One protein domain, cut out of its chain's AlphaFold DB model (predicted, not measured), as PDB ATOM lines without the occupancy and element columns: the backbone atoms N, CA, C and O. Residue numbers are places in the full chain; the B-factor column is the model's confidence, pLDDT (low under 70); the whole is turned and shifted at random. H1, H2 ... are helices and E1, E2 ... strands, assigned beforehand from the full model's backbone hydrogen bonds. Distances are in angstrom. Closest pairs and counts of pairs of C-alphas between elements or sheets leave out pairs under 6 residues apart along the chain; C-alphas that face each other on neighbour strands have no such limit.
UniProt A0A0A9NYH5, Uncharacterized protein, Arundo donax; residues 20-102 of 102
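This is residues 20 to 102 of the 102 residues of an uncharacterized protein of Arundo donax (UniProt A0A0A9NYH5). There is little regular structure here: a head made mostly of loops holds the helix H1 and the small hairpin of E1 and E2, and an arm of H2 and the tail after it, residues 84 to 102, reaches away along the longest axis. The 83 printed residues have two named helices and two named strands, in the order H1, E1, E2, H2, with an antiparallel sheet E1 - E2; the class is mixed, with only 21 residues in named elements. The whole is loose, with a radius of gyration of the C-alphas of 15.1 A, and spans 47 by 27 by 21 A.

Start at H1, residues 40 to 47, which is apart from E2, residues 67 to 69, and from H2, residues 84 to 89. E1, residues 58 to 61, forms an antiparallel hairpin with E2 at 156 degrees; find N 60 and O 68 within hydrogen-bond range, 2.8 A apart. In H1 and H2 every O i to N i+4 pair is within range.

After residues 20 to 39, find C-alpha 40 at (184.722, 160.297, 160.754), where H1 begins its 10.3 A. E1 measures 9.8 A, E2 6.8 A, and H2 8.9 A, ending at C-alpha 89 at (193.378, 133.974, 162.612).

The printed part has no cut; its farthest C-alphas, Thr 72 and Arg 102, are 48.0 A apart. The link E2 to H2 is long, and pLDDT is under 70 at residues 22 to 23, 98 and 100 to 102.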
ATOM      1  N   MET A  20     184.166 156.641 181.090       74.50
ATOM      2  CA  MET A  20     184.975 157.469 180.199       74.50
ATOM      3  C   MET A  20     184.392 158.889 180.165       74.50
ATOM      4  O   MET A  20     183.175 159.052 180.040       74.50
ATOM      5  N   ALA A  21     185.227 159.927 180.287       74.62
ATOM      6  CA  ALA A  21     184.705 161.289 180.198       74.62
ATOM      7  C   ALA A  21     184.222 161.571 178.767       74.62
ATOM      8  O   ALA A  21     184.827 161.125 177.789       74.62
ATOM      9  N   ARG A  22     183.141 162.351 178.650       67.00
ATOM     10  CA  ARG A  22     182.422 162.584 177.382       67.00
ATOM     11  C   ARG A  22     183.308 163.093 176.239       67.00
ATOM     12  O   ARG A  22     183.044 162.767 175.091       67.00
ATOM     13  N   ASN A  23     184.372 163.833 176.560       67.88
ATOM     14  CA  ASN A  23     185.278 164.457 175.590       67.88
ATOM     15  C   ASN A  23     186.696 163.859 175.618       67.88
ATOM     16  O   ASN A  23     187.647 164.492 175.169       67.88
ATOM     17  N   CYS A  24     186.877 162.652 176.164       72.44
ATOM     18  CA  CYS A  24     188.185 161.979 176.155       72.44
ATOM     19  C   CYS A  24     188.612 161.504 174.760       72.44
ATOM     20  O   CYS A  24     189.740 161.053 174.568       72.44
ATOM     21  N   THR A  25     187.701 161.545 173.795       70.81
ATOM     22  CA  THR A  25     187.868 160.958 172.472       70.81
ATOM     23  C   THR A  25     187.858 162.084 171.454       70.81
ATOM     24  O   THR A  25     186.895 162.838 171.416       70.81
ATOM     25  N   GLY A  26     188.898 162.205 170.624       79.44
ATOM     26  CA  GLY A  26     188.986 163.207 169.546       79.44
ATOM     27  C   GLY A  26     188.029 162.946 168.372       79.44
ATOM     28  O   GLY A  26     188.428 163.072 167.214       79.44
ATOM     29  N   GLY A  27     186.811 162.487 168.665       85.81
ATOM     30  CA  GLY A  27     185.719 162.367 167.712       85.81
ATOM     31  C   GLY A  27     185.206 163.745 167.299       85.81
ATOM     32  O   GLY A  27     185.473 164.746 167.958       85.81
ATOM     33  N   ASN A  28     184.538 163.798 166.152       89.88
ATOM     34  CA  ASN A  28     184.075 165.049 165.548       89.88
ATOM     35  C   ASN A  28     182.784 164.871 164.738       89.88
ATOM     36  O   ASN A  28     182.526 165.607 163.786       89.88
ATOM     37  N   THR A  29     182.004 163.845 165.063       91.81
ATOM     38  CA  THR A  29     180.825 163.447 164.283       91.81
ATOM     39  C   THR A  29     179.515 163.669 165.036       91.81
ATOM     40  O   THR A  29     178.436 163.621 164.436       91.81
ATOM     41  N   GLY A  30     179.584 163.897 166.350       90.19
ATOM     42  CA  GLY A  30     178.432 163.922 167.245       90.19
ATOM     43  C   GLY A  30     177.718 162.573 167.370       90.19
ATOM     44  O   GLY A  30     176.607 162.534 167.890       90.19
ATOM     45  N   VAL A  31     178.302 161.477 166.870       92.25
ATOM     46  CA  VAL A  31     177.766 160.117 167.021       92.25
ATOM     47  C   VAL A  31     178.546 159.405 168.112       92.25
ATOM     48  O   VAL A  31     179.771 159.294 168.028       92.25
ATOM     49  N   PHE A  32     177.836 158.888 169.108       91.31
ATOM     50  CA  PHE A  32     178.440 158.221 170.254       91.31
ATOM     51  C   PHE A  32     178.178 156.719 170.207       91.31
ATOM     52  O   PHE A  32     177.054 156.276 169.969       91.31
ATOM     53  N   VAL A  33     179.216 155.924 170.462       91.31
ATOM     54  CA  VAL A  33     179.115 154.472 170.627       91.31
ATOM     55  C   VAL A  33     179.766 154.077 171.943       91.31
ATOM     56  O   VAL A  33     180.947 154.348 172.145       91.31
ATOM     57  N   ASN A  34     179.005 153.440 172.837       89.06
ATOM     58  CA  ASN A  34     179.468 153.031 174.172       89.06
ATOM     59  C   ASN A  34     180.174 154.176 174.933       89.06
ATOM     60  O   ASN A  34     181.237 153.988 175.523       89.06
ATOM     61  N   GLY A  35     179.615 155.389 174.859       85.62
ATOM     62  CA  GLY A  35     180.159 156.584 175.514       85.62
ATOM     63  C   GLY A  35     181.350 157.252 174.813       85.62
ATOM     64  O   GLY A  35     181.823 158.275 175.298       85.62
ATOM     65  N   ARG A  36     181.820 156.726 173.674       88.31
ATOM     66  CA  ARG A  36     182.901 157.314 172.868       88.31
ATOM     67  C   ARG A  36     182.350 158.022 171.639       88.31
ATOM     68  O   ARG A  36     181.622 157.412 170.857       88.31
ATOM     69  N   GLU A  37     182.757 159.271 171.420       91.62
ATOM     70  CA  GLU A  37     182.465 159.966 170.167       91.62
ATOM     71  C   GLU A  37     183.307 159.377 169.030       91.62
ATOM     72  O   GLU A  37     184.529 159.212 169.145       91.62
ATOM     73  N   LEU A  38     182.653 159.043 167.919       91.44
ATOM     74  CA  LEU A  38     183.326 158.473 166.764       91.44
ATOM     75  C   LEU A  38     184.059 159.541 165.956       91.44
ATOM     76  O   LEU A  38     183.561 160.644 165.717       91.44
ATOM     77  N   HIS A  39     185.236 159.168 165.461       92.75
ATOM     78  CA  HIS A  39     185.911 159.897 164.399       92.75
ATOM     79  C   HIS A  39     185.279 159.547 163.042       92.75
ATOM     80  O   HIS A  39     184.763 158.443 162.851       92.75
ATOM     81  N   GLN A  40     185.364 160.454 162.065       91.94
ATOM     82  CA  GLN A  40     184.722 160.297 160.754       91.94
ATOM     83  C   GLN A  40     185.036 158.963 160.053       91.94
ATOM     84  O   GLN A  40     184.147 158.363 159.454       91.94
ATOM     85  N   ARG A  41     186.282 158.478 160.150       91.31
ATOM     86  CA  ARG A  41     186.704 157.195 159.559       91.31
ATOM     87  C   ARG A  41     186.019 155.992 160.216       91.31
ATOM     88  O   ARG A  41     185.604 155.076 159.515       91.31
ATOM     89  N   ASP A  42     185.887 156.004 161.538       90.88
ATOM     90  CA  ASP A  42     185.264 154.907 162.284       90.88
ATOM     91  C   ASP A  42     183.747 154.898 162.067       90.88
ATOM     92  O   ASP A  42     183.145 153.838 161.896       90.88
ATOM     93  N   LEU A  43     183.137 156.088 162.006       93.50
ATOM     94  CA  LEU A  43     181.727 156.234 161.661       93.50
ATOM     95  C   LEU A  43     181.435 155.659 160.272       93.50
ATOM     96  O   LEU A  43     180.476 154.909 160.126       93.50
ATOM     97  N   ASP A  44     182.264 155.962 159.273       94.00
ATOM     98  CA  ASP A  44     182.084 155.456 157.908       94.00
ATOM     99  C   ASP A  44     182.109 153.916 157.854       94.00
ATOM    100  O   ASP A  44     181.228 153.291 157.262       94.00
ATOM    101  N   LEU A  45     183.036 153.290 158.594       92.69
ATOM    102  CA  LEU A  45     183.124 151.830 158.711       92.69
ATOM    103  C   LEU A  45     181.865 151.203 159.324       92.69
ATOM    104  O   LEU A  45     181.415 150.153 158.864       92.69
ATOM    105  N   LEU A  46     181.295 151.816 160.364       92.75
ATOM    106  CA  LEU A  46     180.085 151.299 161.009       92.75
ATOM    107  C   LEU A  46     178.830 151.580 160.176       92.75
ATOM    108  O   LEU A  46     177.945 150.727 160.101       92.75
ATOM    109  N   VAL A  47     178.765 152.729 159.500       94.00
ATOM    110  CA  VAL A  47     177.683 153.068 158.563       94.00
ATOM    111  C   VAL A  47     177.656 152.081 157.401       94.00
ATOM    112  O   VAL A  47     176.591 151.557 157.080       94.00
ATOM    113  N   GLY A  48     178.820 151.721 156.850       92.38
ATOM    114  CA  GLY A  48     178.935 150.677 155.826       92.38
ATOM    115  C   GLY A  48     178.419 149.301 156.275       92.38
ATOM    116  O   GLY A  48     178.050 148.477 155.441       92.38
ATOM    117  N   ARG A  49     178.334 149.055 157.590       91.94
ATOM    118  CA  ARG A  49     177.753 147.836 158.182       91.94
ATOM    119  C   ARG A  49     176.284 147.983 158.589       91.94
ATOM    120  O   ARG A  49     175.675 146.992 158.986       91.94
ATOM    121  N   GLY A  50     175.708 149.179 158.479       91.00
ATOM    122  CA  GLY A  50     174.297 149.446 158.758       91.00
ATOM    123  C   GLY A  50     174.014 150.335 159.970       91.00
ATOM    124  O   GLY A  50     172.851 150.435 160.364       91.00
ATOM    125  N   LEU A  51     175.023 150.989 160.562       93.38
ATOM    126  CA  LEU A  51     174.790 151.987 161.610       93.38
ATOM    127  C   LEU A  51     174.134 153.247 161.005       93.38
ATOM    128  O   LEU A  51     174.625 153.763 159.999       93.38
ATOM    129  N   PRO A  52     173.058 153.793 161.599       91.62
ATOM    130  CA  PRO A  52     172.478 155.047 161.133       91.62
ATOM    131  C   PRO A  52     173.440 156.229 161.313       91.62
ATOM    132  O   PRO A  52     173.984 156.450 162.394       91.62
ATOM    133  N   ARG A  53     173.607 157.045 160.265       91.44
ATOM    134  CA  ARG A  53     174.428 158.266 160.294       91.44
ATOM    135  C   ARG A  53     173.619 159.461 160.814       91.44
ATOM    136  O   ARG A  53     173.319 160.383 160.061       91.44
ATOM    137  N   ILE A  54     173.225 159.423 162.085       91.69
ATOM    138  CA  ILE A  54     172.419 160.478 162.720       91.69
ATOM    139  C   ILE A  54     173.257 161.143 163.812       91.69
ATOM    140  O   ILE A  54     173.595 160.502 164.802       91.69
ATOM    141  N   SER A  55     173.601 162.420 163.634       88.88
ATOM    142  CA  SER A  55     174.354 163.175 164.643       88.88
ATOM    143  C   SER A  55     173.502 163.431 165.894       88.88
ATOM    144  O   SER A  55     172.280 163.545 165.810       88.88
ATOM    145  N   GLY A  56     174.141 163.489 167.061       88.19
ATOM    146  CA  GLY A  56     173.494 163.640 168.366       88.19
ATOM    147  C   GLY A  56     172.891 162.349 168.929       88.19
ATOM    148  O   GLY A  56     172.228 162.390 169.964       88.19
ATOM    149  N   LYS A  57     173.091 161.206 168.261       91.38
ATOM    150  CA  LYS A  57     172.626 159.896 168.730       91.38
ATOM    151  C   LYS A  57     173.730 159.125 169.448       91.38
ATOM    152  O   LYS A  57     174.886 159.124 169.022       91.38
ATOM    153  N   SER A  58     173.313 158.412 170.489       92.38
ATOM    154  CA  SER A  58     174.139 157.470 171.241       92.38
ATOM    155  C   SER A  58     173.639 156.049 171.021       92.38
ATOM    156  O   SER A  58     172.437 155.777 171.102       92.38
ATOM    157  N   TYR A  59     174.570 155.141 170.756       93.56
ATOM    158  CA  TYR A  59     174.301 153.729 170.537       93.56
ATOM    159  C   TYR A  59     175.124 152.873 171.497       93.56
ATOM    160  O   TYR A  59     176.320 153.095 171.684       93.56
ATOM    161  N   SER A  60     174.500 151.839 172.049       92.94
ATOM    162  CA  SER A  60     175.210 150.750 172.706       92.94
ATOM    163  C   SER A  60     175.451 149.632 171.700       92.94
ATOM    164  O   SER A  60     174.517 149.209 171.016       92.94
ATOM    165  N   VAL A  61     176.698 149.180 171.582       92.94
ATOM    166  CA  VAL A  61     177.097 148.128 170.640       92.94
ATOM    167  C   VAL A  61     177.797 146.998 171.383       92.94
ATOM    168  O   VAL A  61     178.800 147.217 172.063       92.94
ATOM    169  N   GLU A  62     177.292 145.780 171.204       90.75
ATOM    170  CA  GLU A  62     177.886 144.554 171.744       90.75
ATOM    171  C   GLU A  62     178.909 143.944 170.768       90.75
ATOM    172  O   GLU A  62     178.846 144.164 169.557       90.75
ATOM    173  N   ILE A  63     179.824 143.101 171.266       85.12
ATOM    174  CA  ILE A  63     180.848 142.431 170.432       85.12
ATOM    175  C   ILE A  63     180.240 141.535 169.333       85.12
ATOM    176  O   ILE A  63     180.829 141.349 168.265       85.12
ATOM    177  N   SER A  64     179.030 141.023 169.572       85.62
ATOM    178  CA  SER A  64     178.215 140.274 168.609       85.62
ATOM    179  C   SER A  64     177.733 141.125 167.425       85.62
ATOM    180  O   SER A  64     177.272 140.570 166.428       85.62
ATOM    181  N   GLY A  65     177.845 142.454 167.520       90.31
ATOM    182  CA  GLY A  65     177.352 143.417 166.538       90.31
ATOM    183  C   GLY A  65     175.929 143.901 166.793       90.31
ATOM    184  O   GLY A  65     175.397 144.652 165.977       90.31
ATOM    185  N   ASN A  66     175.289 143.480 167.887       93.81
ATOM    186  CA  ASN A  66     173.973 143.990 168.268       93.81
ATOM    187  C   ASN A  66     174.066 145.466 168.647       93.81
ATOM    188  O   ASN A  66     174.970 145.858 169.382       93.81
ATOM    189  N   ILE A  67     173.109 146.261 168.174       94.81
ATOM    190  CA  ILE A  67     173.054 147.699 168.433       94.81
ATOM    191  C   ILE A  67     171.746 148.030 169.137       94.81
ATOM    192  O   ILE A  67     170.677 147.582 168.713       94.81
ATOM    193  N   THR A  68     171.825 148.878 170.152       94.75
ATOM    194  CA  THR A  68     170.668 149.462 170.828       94.75
ATOM    195  C   THR A  68     170.800 150.979 170.829       94.75
ATOM    196  O   THR A  68     171.860 151.508 171.148       94.75
ATOM    197  N   ASP A  69     169.744 151.693 170.448       93.94
ATOM    198  CA  ASP A  69     169.670 153.148 170.610       93.94
ATOM    199  C   ASP A  69     169.520 153.476 172.101       93.94
ATOM    200  O   ASP A  69     168.587 153.008 172.750       93.94
ATOM    201  N   GLU A  70     170.457 154.244 172.655       90.69
ATOM    202  CA  GLU A  70     170.556 154.468 174.104       90.69
ATOM    203  C   GLU A  70     169.405 155.333 174.641       90.69
ATOM    204  O   GLU A  70     168.972 155.156 175.775       90.69
ATOM    205  N   ALA A  71     168.851 156.224 173.811       90.75
ATOM    206  CA  ALA A  71     167.755 157.106 174.206       90.75
ATOM    207  C   ALA A  71     166.394 156.392 174.216       90.75
ATOM    208  O   ALA A  71     165.531 156.703 175.032       90.75
ATOM    209  N   THR A  72     166.178 155.460 173.285       92.12
ATOM    210  CA  THR A  72     164.884 154.774 173.107       92.12
ATOM    211  C   THR A  72     164.873 153.335 173.615       92.12
ATOM    212  O   THR A  72     163.808 152.730 173.702       92.12
ATOM    213  N   GLY A  73     166.040 152.747 173.888       92.31
ATOM    214  CA  GLY A  73     166.191 151.322 174.196       92.31
ATOM    215  C   GLY A  73     165.884 150.397 173.011       92.31
ATOM    216  O   GLY A  73     165.806 149.177 173.174       92.31
ATOM    217  N   LYS A  74     165.683 150.944 171.805       93.88
ATOM    218  CA  LYS A  74     165.273 150.165 170.635       93.88
ATOM    219  C   LYS A  74     166.468 149.440 170.023       93.88
ATOM    220  O   LYS A  74     167.464 150.062 169.653       93.88
ATOM    221  N   LYS A  75     166.330 148.126 169.840       92.50
ATOM    222  CA  LYS A  75     167.304 147.314 169.102       92.50
ATOM    223  C   LYS A  75     167.230 147.622 167.607       92.50
ATOM    224  O   LYS A  75     166.147 147.658 167.021       92.50
ATOM    225  N   LEU A  76     168.387 147.851 167.001       91.81
ATOM    226  CA  LEU A  76     168.546 148.113 165.573       91.81
ATOM    227  C   LEU A  76     169.050 146.855 164.858       91.81
ATOM    228  O   LEU A  76     169.341 145.826 165.473       91.81
ATOM    229  N   ARG A  77     169.157 146.941 163.529       90.38
ATOM    230  CA  ARG A  77     169.766 145.886 162.718       90.38
ATOM    231  C   ARG A  77     171.212 145.660 163.176       90.38
ATOM    232  O   ARG A  77     171.966 146.614 163.316       90.38
ATOM    233  N   SER A  78     171.580 144.398 163.387       89.31
ATOM    234  CA  SER A  78     172.940 144.015 163.783       89.31
ATOM    235  C   SER A  78     173.968 144.383 162.702       89.31
ATOM    236  O   SER A  78     173.707 144.185 161.514       89.31
ATOM    237  N   LEU A  79     175.148 144.858 163.121       91.81
ATOM    238  CA  LEU A  79     176.314 145.143 162.261       91.81
ATOM    239  C   LEU A  79     177.064 143.872 161.821       91.81
ATOM    240  O   LEU A  79     178.076 143.946 161.110       91.81
ATOM    241  N   GLY A  80     176.612 142.708 162.296       89.38
ATOM    242  CA  GLY A  80     177.356 141.458 162.236       89.38
ATOM    243  C   GLY A  80     178.585 141.473 163.148       89.38
ATOM    244  O   GLY A  80     178.880 142.457 163.825       89.38
ATOM    245  N   LYS A  81     179.344 140.374 163.148       87.94
ATOM    246  CA  LYS A  81     180.538 140.254 163.995       87.94
ATOM    247  C   LYS A  81     181.524 141.387 163.699       87.94
ATOM    248  O   LYS A  81     181.902 141.599 162.541       87.94
ATOM    249  N   LEU A  82     181.945 142.095 164.747       87.19
ATOM    250  CA  LEU A  82     182.833 143.257 164.629       87.19
ATOM    251  C   LEU A  82     184.300 142.870 164.425       87.19
ATOM    252  O   LEU A  82     185.048 143.614 163.799       87.19
ATOM    253  N   ALA A  83     184.700 141.682 164.883       83.06
ATOM    254  CA  ALA A  83     186.073 141.192 164.789       83.06
ATOM    255  C   ALA A  83     186.173 139.796 164.127       83.06
ATOM    256  O   ALA A  83     186.715 138.864 164.719       83.06
ATOM    257  N   PRO A  84     185.668 139.617 162.890       81.00
ATOM    258  CA  PRO A  84     185.590 138.301 162.244       81.00
ATOM    259  C   PRO A  84     186.968 137.707 161.909       81.00
ATOM    260  O   PRO A  84     187.117 136.498 161.759       81.00
ATOM    261  N   THR A  85     187.992 138.551 161.777       79.38
ATOM    262  CA  THR A  85     189.377 138.128 161.542       79.38
ATOM    263  C   THR A  85     190.006 137.480 162.770       79.38
ATOM    264  O   THR A  85     190.836 136.593 162.597       79.38
ATOM    265  N   ILE A  86     189.578 137.848 163.984       79.88
ATOM    266  CA  ILE A  86     190.086 137.248 165.224       79.88
ATOM    267  C   ILE A  86     189.683 135.780 165.308       79.88
ATOM    268  O   ILE A  86     190.513 134.949 165.648       79.88
ATOM    269  N   GLU A  87     188.454 135.430 164.926       78.69
ATOM    270  CA  GLU A  87     188.020 134.028 164.903       78.69
ATOM    271  C   GLU A  87     188.803 133.198 163.878       78.69
ATOM    272  O   GLU A  87     189.183 132.066 164.163       78.69
ATOM    273  N   LYS A  88     189.074 133.763 162.693       80.25
ATOM    274  CA  LYS A  88     189.794 133.055 161.622       80.25
ATOM    275  C   LYS A  88     191.278 132.878 161.926       80.25
ATOM    276  O   LYS A  88     191.827 131.813 161.680       80.25
ATOM    277  N   LEU A  89     191.928 133.933 162.413       80.50
ATOM    278  CA  LEU A  89     193.378 133.974 162.612       80.50
ATOM    279  C   LEU A  89     193.792 133.660 164.053       80.50
ATOM    280  O   LEU A  89     194.983 133.638 164.341       80.50
ATOM    281  N   LYS A  90     192.822 133.477 164.961       77.69
ATOM    282  CA  LYS A  90     193.016 133.346 166.415       77.69
ATOM    283  C   LYS A  90     193.834 134.487 167.040       77.69
ATOM    284  O   LYS A  90     194.380 134.332 168.126       77.69
ATOM    285  N   ARG A  91     193.904 135.647 166.371       77.75
ATOM    286  CA  ARG A  91     194.644 136.833 166.826       77.75
ATOM    287  C   ARG A  91     194.031 138.141 166.335       77.75
ATOM    288  O   ARG A  91     193.429 138.199 165.262       77.75
ATOM    289  N   GLY A  92     194.226 139.198 167.115       76.56
ATOM    290  CA  GLY A  92     193.895 140.575 166.750       76.56
ATOM    291  C   GLY A  92     194.858 141.176 165.727       76.56
ATOM    292  O   GLY A  92     195.994 140.731 165.565       76.56
ATOM    293  N   PHE A  93     194.407 142.231 165.047       74.19
ATOM    294  CA  PHE A  93     195.273 143.026 164.177       74.19
ATOM    295  C   PHE A  93     196.395 143.671 165.008       74.19
ATOM    296  O   PHE A  93     196.120 144.325 166.011       74.19
ATOM    297  N   GLY A  94     197.653 143.468 164.608       75.12
ATOM    298  CA  GLY A  94     198.828 143.986 165.323       75.12
ATOM    299  C   GLY A  94     199.283 143.168 166.541       75.12
ATOM    300  O   GLY A  94     200.224 143.583 167.214       75.12
ATOM    301  N   MET A  95     198.654 142.021 166.829       77.94
ATOM    302  CA  MET A  95     199.103 141.097 167.880       77.94
ATOM    303  C   MET A  95     200.240 140.188 167.398       77.94
ATOM    304  O   MET A  95     200.228 139.731 166.247       77.94
ATOM    305  N   HIS A  96     201.174 139.897 168.310       76.50
ATOM    306  CA  HIS A  96     202.274 138.956 168.094       76.50
ATOM    307  C   HIS A  96     201.755 137.553 167.752       76.50
ATOM    308  O   HIS A  96     200.768 137.098 168.333       76.50
ATOM    309  N   VAL A  97     202.401 136.882 166.795       73.50
ATOM    310  CA  VAL A  97     202.135 135.467 166.486       73.50
ATOM    311  C   VAL A  97     202.951 134.605 167.445       73.50
ATOM    312  O   VAL A  97     204.175 134.695 167.394       73.50
ATOM    313  N   PRO A  98     202.327 133.764 168.288       68.31
ATOM    314  CA  PRO A  98     203.081 132.811 169.096       68.31
ATOM    315  C   PRO A  98     203.826 131.825 168.186       68.31
ATOM    316  O   PRO A  98     203.261 131.376 167.187       68.31
ATOM    317  N   GLU A  99     205.068 131.467 168.530       71.25
ATOM    318  CA  GLU A  99     205.921 130.603 167.690       71.25
ATOM    319  C   GLU A  99     205.296 129.233 167.386       71.25
ATOM    320  O   GLU A  99     205.552 128.659 166.333       71.25
ATOM    321  N   GLU A 100     204.408 128.752 168.257       65.94
ATOM    322  CA  GLU A 100     203.649 127.503 168.103       65.94
ATOM    323  C   GLU A 100     202.712 127.486 166.878       65.94
ATOM    324  O   GLU A 100     202.271 126.420 166.454       65.94
ATOM    325  N   PHE A 101     202.390 128.654 166.311       59.62
ATOM    326  CA  PHE A 101     201.507 128.809 165.147       59.62
ATOM    327  C   PHE A 101     202.250 129.221 163.865       59.62
ATOM    328  O   PHE A 101     201.597 129.652 162.908       59.62
ATOM    329  N   ARG A 102     203.589 129.159 163.854       56.59
ATOM    330  CA  ARG A 102     204.421 129.535 162.704       56.59
ATOM    331  C   ARG A 102     204.590 128.410 161.687       56.59
ATOM    332  O   ARG A 102     204.749 127.245 162.102       56.59
TER     333      ARG A 102